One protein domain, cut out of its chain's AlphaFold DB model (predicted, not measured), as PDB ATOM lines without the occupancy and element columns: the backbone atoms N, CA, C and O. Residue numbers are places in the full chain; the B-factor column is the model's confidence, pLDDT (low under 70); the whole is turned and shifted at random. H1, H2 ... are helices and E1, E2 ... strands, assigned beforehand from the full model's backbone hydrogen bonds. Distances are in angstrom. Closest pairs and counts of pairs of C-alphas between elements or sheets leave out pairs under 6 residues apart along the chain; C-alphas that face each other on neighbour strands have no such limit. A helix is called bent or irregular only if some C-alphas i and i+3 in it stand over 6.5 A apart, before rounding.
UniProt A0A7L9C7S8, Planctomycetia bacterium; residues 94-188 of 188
ATOM      1  N   ALA A  94     153.230 206.579 174.055       96.06
ATOM      2  CA  ALA A  94     154.005 207.814 174.105       96.06
ATOM      3  C   ALA A  94     155.494 207.480 174.229       96.06
ATOM      4  O   ALA A  94     155.907 206.885 175.225       96.06
ATOM      5  N   PHE A  95     156.278 207.863 173.224       96.12
ATOM      6  CA  PHE A  95     157.691 207.533 173.099       96.12
ATOM      7  C   PHE A  95     158.576 208.767 173.176       96.12
ATOM      8  O   PHE A  95     158.396 209.732 172.425       96.12
ATOM      9  N   THR A  96     159.581 208.690 174.046       93.38
ATOM     10  CA  THR A  96     160.585 209.737 174.206       93.38
ATOM     11  C   THR A  96     161.722 209.542 173.199       93.38
ATOM     12  O   THR A  96     162.579 208.675 173.374       93.38
ATOM     13  N   LEU A  97     161.765 210.374 172.157       93.69
ATOM     14  CA  LEU A  97     162.870 210.395 171.198       93.69
ATOM     15  C   LEU A  97     164.127 210.983 171.853       93.69
ATOM     16  O   LEU A  97     164.111 212.094 172.388       93.69
ATOM     17  N   THR A  98     165.223 210.244 171.771       92.44
ATOM     18  CA  THR A  98     166.553 210.625 172.247       92.44
ATOM     19  C   THR A  98     167.557 210.558 171.103       92.44
ATOM     20  O   THR A  98     167.250 210.050 170.024       92.44
ATOM     21  N   ARG A  99     168.787 211.015 171.359       90.94
ATOM     22  CA  ARG A  99     169.918 210.865 170.434       90.94
ATOM     23  C   ARG A  99     170.194 209.404 170.026       90.94
ATOM     24  O   ARG A  99     170.807 209.160 168.997       90.94
ATOM     25  N   TYR A 100     169.754 208.428 170.823       90.94
ATOM     26  CA  TYR A 100     170.214 207.040 170.709       90.94
ATOM     27  C   TYR A 100     169.149 206.047 170.241       90.94
ATOM     28  O   TYR A 100     169.471 204.876 170.086       90.94
ATOM     29  N   ASN A 101     167.895 206.472 170.047       93.81
ATOM     30  CA  ASN A 101     166.778 205.535 169.857       93.81
ATOM     31  C   ASN A 101     165.877 205.837 168.646       93.81
ATOM     32  O   ASN A 101     164.792 205.266 168.532       93.81
ATOM     33  N   ALA A 102     166.304 206.703 167.719       93.06
ATOM     34  CA  ALA A 102     165.545 206.979 166.494       93.06
ATOM     35  C   ALA A 102     165.362 205.721 165.615       93.06
ATOM     36  O   ALA A 102     164.348 205.564 164.937       93.06
ATOM     37  N   ASP A 103     166.312 204.791 165.660       92.69
ATOM     38  CA  ASP A 103     166.261 203.496 164.977       92.69
ATOM     39  C   ASP A 103     165.258 202.508 165.612       92.69
ATOM     40  O   ASP A 103     164.842 201.546 164.966       92.69
ATOM     41  N   ARG A 104     164.791 202.765 166.844       95.94
ATOM     42  CA  ARG A 104     163.756 201.971 167.535       95.94
ATOM     43  C   ARG A 104     162.330 202.294 167.090       95.94
ATOM     44  O   ARG A 104     161.398 201.604 167.492       95.94
ATOM     45  N   LEU A 105     162.127 203.298 166.236       95.31
ATOM     46  CA  LEU A 105     160.786 203.706 165.796       95.31
ATOM     47  C   LEU A 105     160.050 202.622 164.995       95.31
ATOM     48  O   LEU A 105     158.825 202.546 165.062       95.31
ATOM     49  N   ARG A 106     160.777 201.750 164.283       94.88
ATOM     50  CA  ARG A 106     160.169 200.577 163.635       94.88
ATOM     51  C   ARG A 106     159.606 199.601 164.667       94.88
ATOM     52  O   ARG A 106     158.447 199.221 164.559       94.88
ATOM     53  N   TRP A 107     160.401 199.273 165.685       96.56
ATOM     54  CA  TRP A 107     159.964 198.421 166.789       96.56
ATOM     55  C   TRP A 107     158.738 199.013 167.494       96.56
ATOM     56  O   TRP A 107     157.773 198.303 167.742       96.56
ATOM     57  N   LEU A 108     158.736 200.324 167.756       97.25
ATOM     58  CA  LEU A 108     157.604 201.011 168.385       97.25
ATOM     59  C   LEU A 108     156.314 200.858 167.568       97.25
ATOM     60  O   LEU A 108     155.245 200.654 168.139       97.25
ATOM     61  N   TYR A 109     156.416 200.958 166.241       95.69
ATOM     62  CA  TYR A 109     155.284 200.791 165.335       95.69
ATOM     63  C   TYR A 109     154.732 199.362 165.336       95.69
ATOM     64  O   TYR A 109     153.520 199.164 165.416       95.69
ATOM     65  N   GLU A 110     155.611 198.365 165.275       95.06
ATOM     66  CA  GLU A 110     155.235 196.949 165.347       95.06
ATOM     67  C   GLU A 110     154.596 196.628 166.705       95.06
ATOM     68  O   GLU A 110     153.480 196.117 166.759       95.06
ATOM     69  N   PHE A 111     155.225 197.062 167.799       97.44
ATOM     70  CA  PHE A 111     154.722 196.877 169.157       97.44
ATOM     71  C   PHE A 111     153.356 197.544 169.381       97.44
ATOM     72  O   PHE A 111     152.469 196.964 170.002       97.44
ATOM     73  N   ALA A 112     153.140 198.746 168.838       97.06
ATOM     74  CA  ALA A 112     151.842 199.413 168.896       97.06
ATOM     75  C   ALA A 112     150.733 198.604 168.208       97.06
ATOM     76  O   ALA A 112     149.626 198.524 168.738       97.06
ATOM     77  N   ASN A 113     151.031 197.993 167.057       94.62
ATOM     78  CA  ASN A 113     150.087 197.126 166.355       94.62
ATOM     79  C   ASN A 113     149.788 195.854 167.151       94.62
ATOM     80  O   ASN A 113     148.622 195.514 167.339       94.62
ATOM     81  N   GLU A 114     150.827 195.181 167.651       95.88
ATOM     82  CA  GLU A 114     150.695 193.960 168.455       95.88
ATOM     83  C   GLU A 114     149.848 194.183 169.711       95.88
ATOM     84  O   GLU A 114     148.989 193.368 170.050       95.88
ATOM     85  N   GLU A 115     150.058 195.307 170.394       97.06
ATOM     86  CA  GLU A 115     149.325 195.637 171.612       97.06
ATOM     87  C   GLU A 115     147.946 196.260 171.329       97.06
ATOM     88  O   GLU A 115     147.177 196.454 172.271       97.06
ATOM     89  N   GLY A 116     147.597 196.559 170.073       96.19
ATOM     90  CA  GLY A 116     146.309 197.154 169.698       96.19
ATOM     91  C   GLY A 116     146.161 198.628 170.093       96.19
ATOM     92  O   GLY A 116     145.055 199.085 170.392       96.19
ATOM     93  N   ALA A 117     147.265 199.377 170.128       97.31
ATOM     94  CA  ALA A 117     147.246 200.809 170.395       97.31
ATOM     95  C   ALA A 117     146.564 201.571 169.247       97.31
ATOM     96  O   ALA A 117     146.807 201.306 168.070       97.31
ATOM     97  N   VAL A 118     145.759 202.588 169.575       96.44
ATOM     98  CA  VAL A 118     145.080 203.403 168.550       96.44
ATOM     99  C   VAL A 118     146.009 204.438 167.902       96.44
ATOM    100  O   VAL A 118     145.687 205.030 166.872       96.44
ATOM    101  N   GLY A 119     147.174 204.670 168.504       95.88
ATOM    102  CA  GLY A 119     148.127 205.660 168.035       95.88
ATOM    103  C   GLY A 119     149.473 205.600 168.740       95.88
ATOM    104  O   GLY A 119     149.630 204.972 169.789       95.88
ATOM    105  N   ILE A 120     150.437 206.302 168.161       96.44
ATOM    106  CA  ILE A 120     151.762 206.538 168.719       96.44
ATOM    107  C   ILE A 120     151.984 208.046 168.763       96.44
ATOM    108  O   ILE A 120     151.729 208.751 167.786       96.44
ATOM    109  N   HIS A 121     152.500 208.540 169.882       95.25
ATOM    110  CA  HIS A 121     152.979 209.905 170.021       95.25
ATOM    111  C   HIS A 121     154.480 209.891 170.276       95.25
ATOM    112  O   HIS A 121     154.934 209.439 171.322       95.25
ATOM    113  N   VAL A 122     155.254 210.389 169.319       94.94
ATOM    114  CA  VAL A 122     156.701 210.545 169.452       94.94
ATOM    115  C   VAL A 122     156.989 211.987 169.852       94.94
ATOM    116  O   VAL A 122     156.667 212.922 169.115       94.94
ATOM    117  N   HIS A 123     157.609 212.172 171.013       91.62
ATOM    118  CA  HIS A 123     158.006 213.485 171.509       91.62
ATOM    119  C   HIS A 123     159.493 213.496 171.877       91.62
ATOM    120  O   HIS A 123     159.994 212.536 172.460       91.62
ATOM    121  N   PRO A 124     160.236 214.567 171.566       89.56
ATOM    122  CA  PRO A 124     161.647 214.643 171.910       89.56
ATOM    123  C   PRO A 124     161.846 214.754 173.421       89.56
ATOM    124  O   PRO A 124     161.054 215.389 174.131       89.56
ATOM    125  N   LEU A 125     162.945 214.180 173.908       85.31
ATOM    126  CA  LEU A 125     163.411 214.386 175.270       85.31
ATOM    127  C   LEU A 125     163.626 215.884 175.504       85.31
ATOM    128  O   LEU A 125     164.506 216.512 174.912       85.31
ATOM    129  N   SER A 126     162.825 216.473 176.389       74.00
ATOM    130  CA  SER A 126     163.052 217.850 176.814       74.00
ATOM    131  C   SER A 126     164.164 217.886 177.858       74.00
ATOM    132  O   SER A 126     164.090 217.161 178.849       74.00
ATOM    133  N   GLY A 127     165.128 218.794 177.713       64.50
ATOM    134  CA  GLY A 127     166.156 219.065 178.729       64.50
ATOM    135  C   GLY A 127     165.634 219.757 180.000       64.50
ATOM    136  O   GLY A 127     166.353 220.543 180.605       64.50
ATOM    137  N   ILE A 128     164.374 219.536 180.380       62.47
ATOM    138  CA  ILE A 128     163.695 220.185 181.509       62.47
ATOM    139  C   ILE A 128     163.401 219.133 182.588       62.47
ATOM    140  O   ILE A 128     163.085 217.985 182.281       62.47
ATOM    141  N   GLY A 129     163.488 219.523 183.862       64.06
ATOM    142  CA  GLY A 129     163.218 218.633 184.996       64.06
ATOM    143  C   GLY A 129     164.290 217.552 185.164       64.06
ATOM    144  O   GLY A 129     165.445 217.751 184.788       64.06
ATOM    145  N   SER A 130     163.914 216.393 185.711       61.53
ATOM    146  CA  SER A 130     164.841 215.278 185.976       61.53
ATOM    147  C   SER A 130     165.589 214.807 184.723       61.53
ATOM    148  O   SER A 130     166.758 214.437 184.810       61.53
ATOM    149  N   ALA A 131     164.957 214.884 183.548       64.50
ATOM    150  CA  ALA A 131     165.585 214.557 182.270       64.50
ATOM    151  C   ALA A 131     166.772 215.478 181.938       64.50
ATOM    152  O   ALA A 131     167.809 215.001 181.489       64.50
ATOM    153  N   GLY A 132     166.672 216.780 182.224       62.19
ATOM    154  CA  GLY A 132     167.777 217.725 182.019       62.19
ATOM    155  C   GLY A 132     168.979 217.480 182.936       62.19
ATOM    156  O   GLY A 132     170.093 217.850 182.587       62.19
ATOM    157  N   ILE A 133     168.769 216.835 184.087       65.56
ATOM    158  CA  ILE A 133     169.832 216.514 185.050       65.56
ATOM    159  C   ILE A 133     170.489 215.176 184.701       65.56
ATOM    160  O   ILE A 133     171.711 215.061 184.712       65.56
ATOM    161  N   PHE A 134     169.683 214.157 184.393       72.31
ATOM    162  CA  PHE A 134     170.156 212.780 184.259       72.31
ATOM    163  C   PHE A 134     170.388 212.316 182.817       72.31
ATOM    164  O   PHE A 134     171.069 211.314 182.624       72.31
ATOM    165  N   LEU A 135     169.822 213.007 181.823       76.38
ATOM    166  CA  LEU A 135     169.809 212.597 180.413       76.38
ATOM    167  C   LEU A 135     170.174 213.755 179.464       76.38
ATOM    168  O   LEU A 135     169.809 213.741 178.291       76.38
ATOM    169  N   SER A 136     170.911 214.764 179.936       78.50
ATOM    170  CA  SER A 136     171.293 215.935 179.123       78.50
ATOM    171  C   SER A 136     172.046 215.567 177.838       78.50
ATOM    172  O   SER A 136     171.809 216.166 176.793       78.50
ATOM    173  N   ALA A 137     172.899 214.541 177.888       81.75
ATOM    174  CA  ALA A 137     173.637 214.039 176.729       81.75
ATOM    175  C   ALA A 137     172.765 213.273 175.713       81.75
ATOM    176  O   ALA A 137     173.221 213.003 174.603       81.75
ATOM    177  N   ALA A 138     171.537 212.907 176.090       84.81
ATOM    178  CA  ALA A 138     170.599 212.150 175.265       84.81
ATOM    179  C   ALA A 138     169.565 213.041 174.555       84.81
ATOM    180  O   ALA A 138     168.697 212.524 173.850       84.81
ATOM    181  N   ILE A 139     169.633 214.367 174.731       84.94
ATOM    182  CA  ILE A 139     168.752 215.310 174.033       84.94
ATOM    183  C   ILE A 139     168.986 215.168 172.517       84.94
ATOM    184  O   ILE A 139     170.136 215.290 172.086       84.94
ATOM    185  N   PRO A 140     167.935 214.895 171.718       85.62
ATOM    186  CA  PRO A 140     168.077 214.708 170.279       85.62
ATOM    187  C   PRO A 140     168.431 216.024 169.587       85.62
ATOM    188  O   PRO A 140     167.995 217.102 170.006       85.62
ATOM    189  N   ASP A 141     169.178 215.928 168.494       86.75
ATOM    190  CA  ASP A 141     169.470 217.048 167.613       86.75
ATOM    191  C   ASP A 141     168.772 216.906 166.251       86.75
ATOM    192  O   ASP A 141     167.972 216.000 166.007       86.75
ATOM    193  N   ASN A 142     169.035 217.855 165.352       85.88
ATOM    194  CA  ASN A 142     168.392 217.929 164.042       85.88
ATOM    195  C   ASN A 142     168.533 216.649 163.202       85.88
ATOM    196  O   ASN A 142     167.698 216.423 162.326       85.88
ATOM    197  N   VAL A 143     169.578 215.845 163.413       88.69
ATOM    198  CA  VAL A 143     169.745 214.556 162.737       88.69
ATOM    199  C   VAL A 143     168.646 213.603 163.181       88.69
ATOM    200  O   VAL A 143     167.908 213.103 162.330       88.69
ATOM    201  N   GLU A 144     168.452 213.422 164.488       90.38
ATOM    202  CA  GLU A 144     167.418 212.522 165.004       90.38
ATOM    203  C   GLU A 144     166.011 212.977 164.629       90.38
ATOM    204  O   GLU A 144     165.190 212.140 164.264       90.38
ATOM    205  N   PHE A 145     165.729 214.284 164.619       88.56
ATOM    206  CA  PHE A 145     164.431 214.785 164.145       88.56
ATOM    207  C   PHE A 145     164.170 214.428 162.679       88.56
ATOM    208  O   PHE A 145     163.063 214.008 162.335       88.56
ATOM    209  N   LYS A 146     165.173 214.581 161.806       90.88
ATOM    210  CA  LYS A 146     165.047 214.257 160.377       90.88
ATOM    211  C   LYS A 146     164.875 212.761 160.159       90.88
ATOM    212  O   LYS A 146     163.980 212.362 159.419       90.88
ATOM    213  N   VAL A 147     165.703 211.950 160.820       91.75
ATOM    214  CA  VAL A 147     165.629 210.487 160.746       91.75
ATOM    215  C   VAL A 147     164.275 210.007 161.257       91.75
ATOM    216  O   VAL A 147     163.605 209.256 160.555       91.75
ATOM    217  N   ALA A 148     163.823 210.497 162.415       92.50
ATOM    218  CA  ALA A 148     162.520 210.151 162.971       92.50
ATOM    219  C   ALA A 148     161.373 210.543 162.032       92.50
ATOM    220  O   ALA A 148     160.539 209.703 161.706       92.50
ATOM    221  N   SER A 149     161.365 211.784 161.533       91.38
ATOM    222  CA  SER A 149     160.341 212.260 160.591       91.38
ATOM    223  C   SER A 149     160.267 211.379 159.345       91.38
ATOM    224  O   SER A 149     159.184 210.978 158.923       91.38
ATOM    225  N   TRP A 150     161.425 211.060 158.763       93.00
ATOM    226  CA  TRP A 150     161.515 210.240 157.561       93.00
ATOM    227  C   TRP A 150     161.077 208.793 157.812       93.00
ATOM    228  O   TRP A 150     160.269 208.265 157.051       93.00
ATOM    229  N   LEU A 151     161.544 208.165 158.895       92.06
ATOM    230  CA  LEU A 151     161.163 206.796 159.255       92.06
ATOM    231  C   LEU A 151     159.662 206.676 159.533       92.06
ATOM    232  O   LEU A 151     159.025 205.754 159.027       92.06
ATOM    233  N   LEU A 152     159.082 207.611 160.289       91.31
ATOM    234  CA  LEU A 152     157.644 207.626 160.565       91.31
ATOM    235  C   LEU A 152     156.832 207.803 159.277       91.31
ATOM    236  O   LEU A 152     155.853 207.087 159.074       91.31
ATOM    237  N   ALA A 153     157.263 208.687 158.371       90.25
ATOM    238  CA  ALA A 153     156.617 208.854 157.070       90.25
ATOM    239  C   ALA A 153     156.670 207.566 156.228       90.25
ATOM    240  O   ALA A 153     155.659 207.167 155.653       90.25
ATOM    241  N   LEU A 154     157.815 206.874 156.197       91.12
ATOM    242  CA  LEU A 154     157.946 205.590 155.503       91.12
ATOM    243  C   LEU A 154     157.022 204.511 156.074       91.12
ATOM    244  O   LEU A 154     156.438 203.744 155.311       91.12
ATOM    245  N   LEU A 155     156.881 204.447 157.399       89.44
ATOM    246  CA  LEU A 155     156.005 203.476 158.055       89.44
ATOM    247  C   LEU A 155     154.537 203.688 157.665       89.44
ATOM    248  O   LEU A 155     153.848 202.707 157.391       89.44
ATOM    249  N   VAL A 156     154.081 204.940 157.559       86.25
ATOM    250  CA  VAL A 156     152.725 205.260 157.076       86.25
ATOM    251  C   VAL A 156     152.563 204.900 155.598       86.25
ATOM    252  O   VAL A 156     151.583 204.265 155.221       86.25
ATOM    253  N   CYS A 157     153.532 205.257 154.750       86.69
ATOM    254  CA  CYS A 157     153.464 204.962 153.316       86.69
ATOM    255  C   CYS A 157     153.409 203.457 153.023       86.69
ATOM    256  O   CYS A 157     152.663 203.033 152.144       86.69
ATOM    257  N   ASN A 158     154.181 202.650 153.756       86.44
ATOM    258  CA  ASN A 158     154.293 201.214 153.497       86.44
ATOM    259  C   ASN A 158     153.120 200.397 154.053       86.44
ATOM    260  O   ASN A 158     152.828 199.331 153.518       86.44
ATOM    261  N   ASN A 159     152.461 200.873 155.112       81.56
ATOM    262  CA  ASN A 159     151.398 200.130 155.797       81.56
ATOM    263  C   ASN A 159     149.992 200.715 155.561       81.56
ATOM    264  O   ASN A 159     149.004 200.153 156.030       81.56
ATOM    265  N   GLY A 160     149.893 201.815 154.806       72.31
ATOM    266  CA  GLY A 160     148.644 202.512 154.508       72.31
ATOM    267  C   GLY A 160     148.196 203.469 155.617       72.31
ATOM    268  O   GLY A 160     148.770 203.539 156.702       72.31
ATOM    269  N   SER A 161     147.136 204.232 155.341       61.50
ATOM    270  CA  SER A 161     146.492 205.122 156.314       61.50
ATOM    271  C   SER A 161     145.626 204.308 157.285       61.50
ATOM    272  O   SER A 161     144.400 204.276 157.161       61.50
ATOM    273  N   GLY A 162     146.277 203.584 158.191       68.56
ATOM    274  CA  GLY A 162     145.653 202.745 159.211       68.56
ATOM    275  C   GLY A 162     146.074 203.120 160.633       68.56
ATOM    276  O   GLY A 162     146.728 204.133 160.873       68.56
ATOM    277  N   VAL A 163     145.661 202.290 161.583       75.19
ATOM    278  CA  VAL A 163     146.082 202.344 162.989       75.19
ATOM    279  C   VAL A 163     147.461 201.669 163.101       75.19
ATOM    280  O   VAL A 163     147.664 200.675 162.406       75.19
ATOM    281  N   PRO A 164     148.394 202.161 163.937       88.69
ATOM    282  CA  PRO A 164     148.292 203.328 164.812       88.69
ATOM    283  C   PRO A 164     148.427 204.668 164.077       88.69
ATOM    284  O   PRO A 164     149.325 204.867 163.263       88.69
ATOM    285  N   VAL A 165     147.587 205.642 164.453       91.69
ATOM    286  CA  VAL A 165     147.773 207.049 164.058       91.69
ATOM    287  C   VAL A 165     149.086 207.564 164.650       91.69
ATOM    288  O   VAL A 165     149.304 207.464 165.857       91.69
ATOM    289  N   ILE A 166     149.948 208.153 163.823       92.88
ATOM    290  CA  ILE A 166     151.243 208.681 164.259       92.88
ATOM    291  C   ILE A 166     151.159 210.194 164.478       92.88
ATOM    292  O   ILE A 166     150.789 210.943 163.578       92.88
ATOM    293  N   THR A 167     151.557 210.645 165.666       92.44
ATOM    294  CA  THR A 167     151.783 212.059 165.996       92.44
ATOM    295  C   THR A 167     153.252 212.267 166.344       92.44
ATOM    296  O   THR A 167     153.816 211.495 167.119       92.44
ATOM    297  N   PHE A 168     153.873 213.315 165.804       92.50
ATOM    298  CA  PHE A 168     155.275 213.641 166.058       92.50
ATOM    299  C   PHE A 168     155.449 215.123 166.399       92.50
ATOM    300  O   PHE A 168     155.062 215.996 165.618       92.50
ATOM    301  N   ASP A 169     156.062 215.408 167.549       90.06
ATOM    302  CA  ASP A 169     156.417 216.770 167.953       90.06
ATOM    303  C   ASP A 169     157.655 217.228 167.160       90.06
ATOM    304  O   ASP A 169     158.788 217.103 167.621       90.06
ATOM    305  N   ALA A 170     157.441 217.769 165.958       78.19
ATOM    306  CA  ALA A 170     158.521 218.179 165.052       78.19
ATOM    307  C   ALA A 170     159.335 219.396 165.537       78.19
ATOM    308  O   ALA A 170     160.439 219.632 165.050       78.19
ATOM    309  N   ILE A 171     158.799 220.177 166.483       76.31
ATOM    310  CA  ILE A 171     159.461 221.355 167.056       76.31
ATOM    311  C   ILE A 171     159.643 221.134 168.564       76.31
ATOM    312  O   ILE A 171     158.649 220.966 169.279       76.31
ATOM    313  N   PRO A 172     160.883 221.168 169.092       70.19
ATOM    314  CA  PRO A 172     161.112 221.019 170.522       70.19
ATOM    315  C   PRO A 172     160.430 222.137 171.316       70.19
ATOM    316  O   PRO A 172     160.586 223.321 171.016       70.19
ATOM    317  N   ARG A 173     159.767 221.786 172.425       69.44
ATOM    318  CA  ARG A 173     159.087 222.766 173.300       69.44
ATOM    319  C   ARG A 173     160.006 223.881 173.817       69.44
ATOM    320  O   ARG A 173     159.540 224.988 174.078       69.44
ATOM    321  N   ALA A 174     161.304 223.601 173.965       67.12
ATOM    322  CA  ALA A 174     162.300 224.593 174.368       67.12
ATOM    323  C   ALA A 174     162.415 225.755 173.364       67.12
ATOM    324  O   ALA A 174     162.539 226.906 173.785       67.12
ATOM    325  N   VAL A 175     162.304 225.465 172.063       66.75
ATOM    326  CA  VAL A 175     162.346 226.468 170.989       66.75
ATOM    327  C   VAL A 175     161.095 227.345 171.044       66.75
ATOM    328  O   VAL A 175     161.213 228.565 171.132       66.75
ATOM    329  N   CYS A 176     159.905 226.738 171.149       61.44
ATOM    330  CA  CYS A 176     158.647 227.487 171.259       61.44
ATOM    331  C   CYS A 176     158.632 228.441 172.464       61.44
ATOM    332  O   CYS A 176     158.123 229.558 172.378       61.44
ATOM    333  N   ARG A 177     159.204 228.032 173.607       61.25
ATOM    334  CA  ARG A 177     159.266 228.890 174.801       61.25
ATOM    335  C   ARG A 177     160.166 230.109 174.589       61.25
ATOM    336  O   ARG A 177     159.819 231.193 175.053       61.25
ATOM    337  N   ALA A 178     161.304 229.941 173.917       61.34
ATOM    338  CA  ALA A 178     162.221 231.042 173.635       61.34
ATOM    339  C   ALA A 178     161.576 232.090 172.714       61.34
ATOM    340  O   ALA A 178     161.649 233.282 173.007       61.34
ATOM    341  N   GLU A 179     160.868 231.653 171.669       60.22
ATOM    342  CA  GLU A 179     160.158 232.547 170.744       60.22
ATOM    343  C   GLU A 179     158.989 233.283 171.409       60.22
ATOM    344  O   GLU A 179     158.821 234.489 171.216       60.22
ATOM    345  N   LEU A 180     158.207 232.597 172.249       58.88
ATOM    346  CA  LEU A 180     157.117 233.224 173.004       58.88
ATOM    347  C   LEU A 180     157.637 234.293 173.976       58.88
ATOM    348  O   LEU A 180     157.043 235.365 174.087       58.88
ATOM    349  N   LEU A 181     158.760 234.034 174.653       60.88
ATOM    350  CA  LEU A 181     159.388 235.003 175.556       60.88
ATOM    351  C   LEU A 181     160.033 236.175 174.804       60.88
ATOM    352  O   LEU A 181     159.977 237.303 175.289       60.88
ATOM    353  N   ALA A 182     160.618 235.935 173.629       61.94
ATOM    354  CA  ALA A 182     161.161 236.989 172.775       61.94
ATOM    355  C   ALA A 182     160.049 237.917 172.254       61.94
ATOM    356  O   ALA A 182     160.167 239.138 172.351       61.94
ATOM    357  N   ASN A 183     158.923 237.351 171.809       59.28
ATOM    358  CA  ASN A 183     157.772 238.114 171.319       59.28
ATOM    359  C   ASN A 183     157.005 238.851 172.429       59.28
ATOM    360  O   ASN A 183     156.417 239.899 172.170       59.28
ATOM    361  N   ALA A 184     157.027 238.347 173.667       58.31
ATOM    362  CA  ALA A 184     156.456 239.046 174.820       58.31
ATOM    363  C   ALA A 184     157.279 240.279 175.240       58.31
ATOM    364  O   ALA A 184     156.719 241.230 175.776       58.31
ATOM    365  N   ARG A 185     158.595 240.296 174.975       55.66
ATOM    366  CA  ARG A 185     159.487 241.432 175.285       55.66
ATOM    367  C   ARG A 185     159.474 242.546 174.231       55.66
ATOM    368  O   ARG A 185     159.985 243.622 174.509       55.66
ATOM    369  N   GLY A 186     158.895 242.305 173.052       51.75
ATOM    370  CA  GLY A 186     158.737 243.295 171.977       51.75
ATOM    371  C   GLY A 186     157.408 244.064 171.994       51.75
ATOM    372  O   GLY A 186     157.111 244.765 171.033       51.75
ATOM    373  N   ARG A 187     156.582 243.901 173.040       50.66
ATOM    374  CA  ARG A 187     155.292 244.594 173.226       50.66
ATOM    375  C   ARG A 187     155.250 245.423 174.520       50.66
ATOM    376  O   ARG A 187     154.246 245.385 175.230       50.66
ATOM    377  N   CYS A 188     156.333 246.135 174.823       45.97
ATOM    378  CA  CYS A 188     156.337 247.228 175.796       45.97
ATOM    379  C   CYS A 188     156.608 248.542 175.069       45.97
ATOM    380  O   CYS A 188     157.529 248.542 174.223       45.97
TER     381      CYS A 188
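AT A GLANCE: This is residues 94 to 188 of the 188 residues of a protein of Planctomycetia bacterium (UniProt A0A7L9C7S8). A small sheet of three parallel strands, in the order E1, E2, E3, has two helices, H1 and H3, side by side over one face and the other face bare; residues 175 to 188, mostly H4, stick out as an arm. The short H2 sits in a loop off the sheet. The printed part has 95 residues, running E1, H1, E2, H2, H3, E3, H4, of mixed class; it is loose, with a radius of gyration of the C-alphas of 15.6 A, spanning 52 by 31 by 23 A.

HOW THE PARTS SIT: Start at inner strand E2, residues 119 to 124; its parallel neighbours are E1, residues 94 to 97, where N 95 and O 121 are 2.8 A apart, and E3, residues 165 to 168, where N 122 and O 167 are 2.9 A apart. H1, residues 102 to 115, and H3, residues 142 to 159, are on the same face, at heights of 9.2 A and 9.8 A over the sheet: two layers, helices on one face of a sheet. They touch, closest at the C-alphas of Ala 102 and Ala 148, 5.6 A, and run the same way at 36 degrees, only just a steep tilt. E1, H1, E2 and E2, H2, H3, E3, with H2 at residues 130 to 134, are strand-helix-strand units, parallel strands joined through helices, with right-handed crossovers. H2 and H4, residues 173 to 185, are not on the sheet and touch no helix. In H2, H3 and H4 every O i to N i+4 pair is within hydrogen-bond range; in H1, 8 of 10.

IN THESE COORDINATES: Find C-alpha 94 at (154.005, 207.814, 174.105), where E1 begins its 9.7 A. E2 is 16.7 A long and E3 10.2 A. H1 covers 20.4 A and is only just irregular, C-alphas 103 and 106 being 6.9 A apart. H2 covers 6.1 A; H3 runs 26.0 A from (168.392, 217.929, 164.042). H4 covers 18.8 A, ending at (159.487, 241.432, 175.285).

THE WHOLE: The C-alphas farthest apart, of Glu 114 and Cys 188, are 54.1 A apart. The printed part has no cut and no long link. The pLDDT is under 70 at residues 127 to 133, 161 to 162 and 173 to 188.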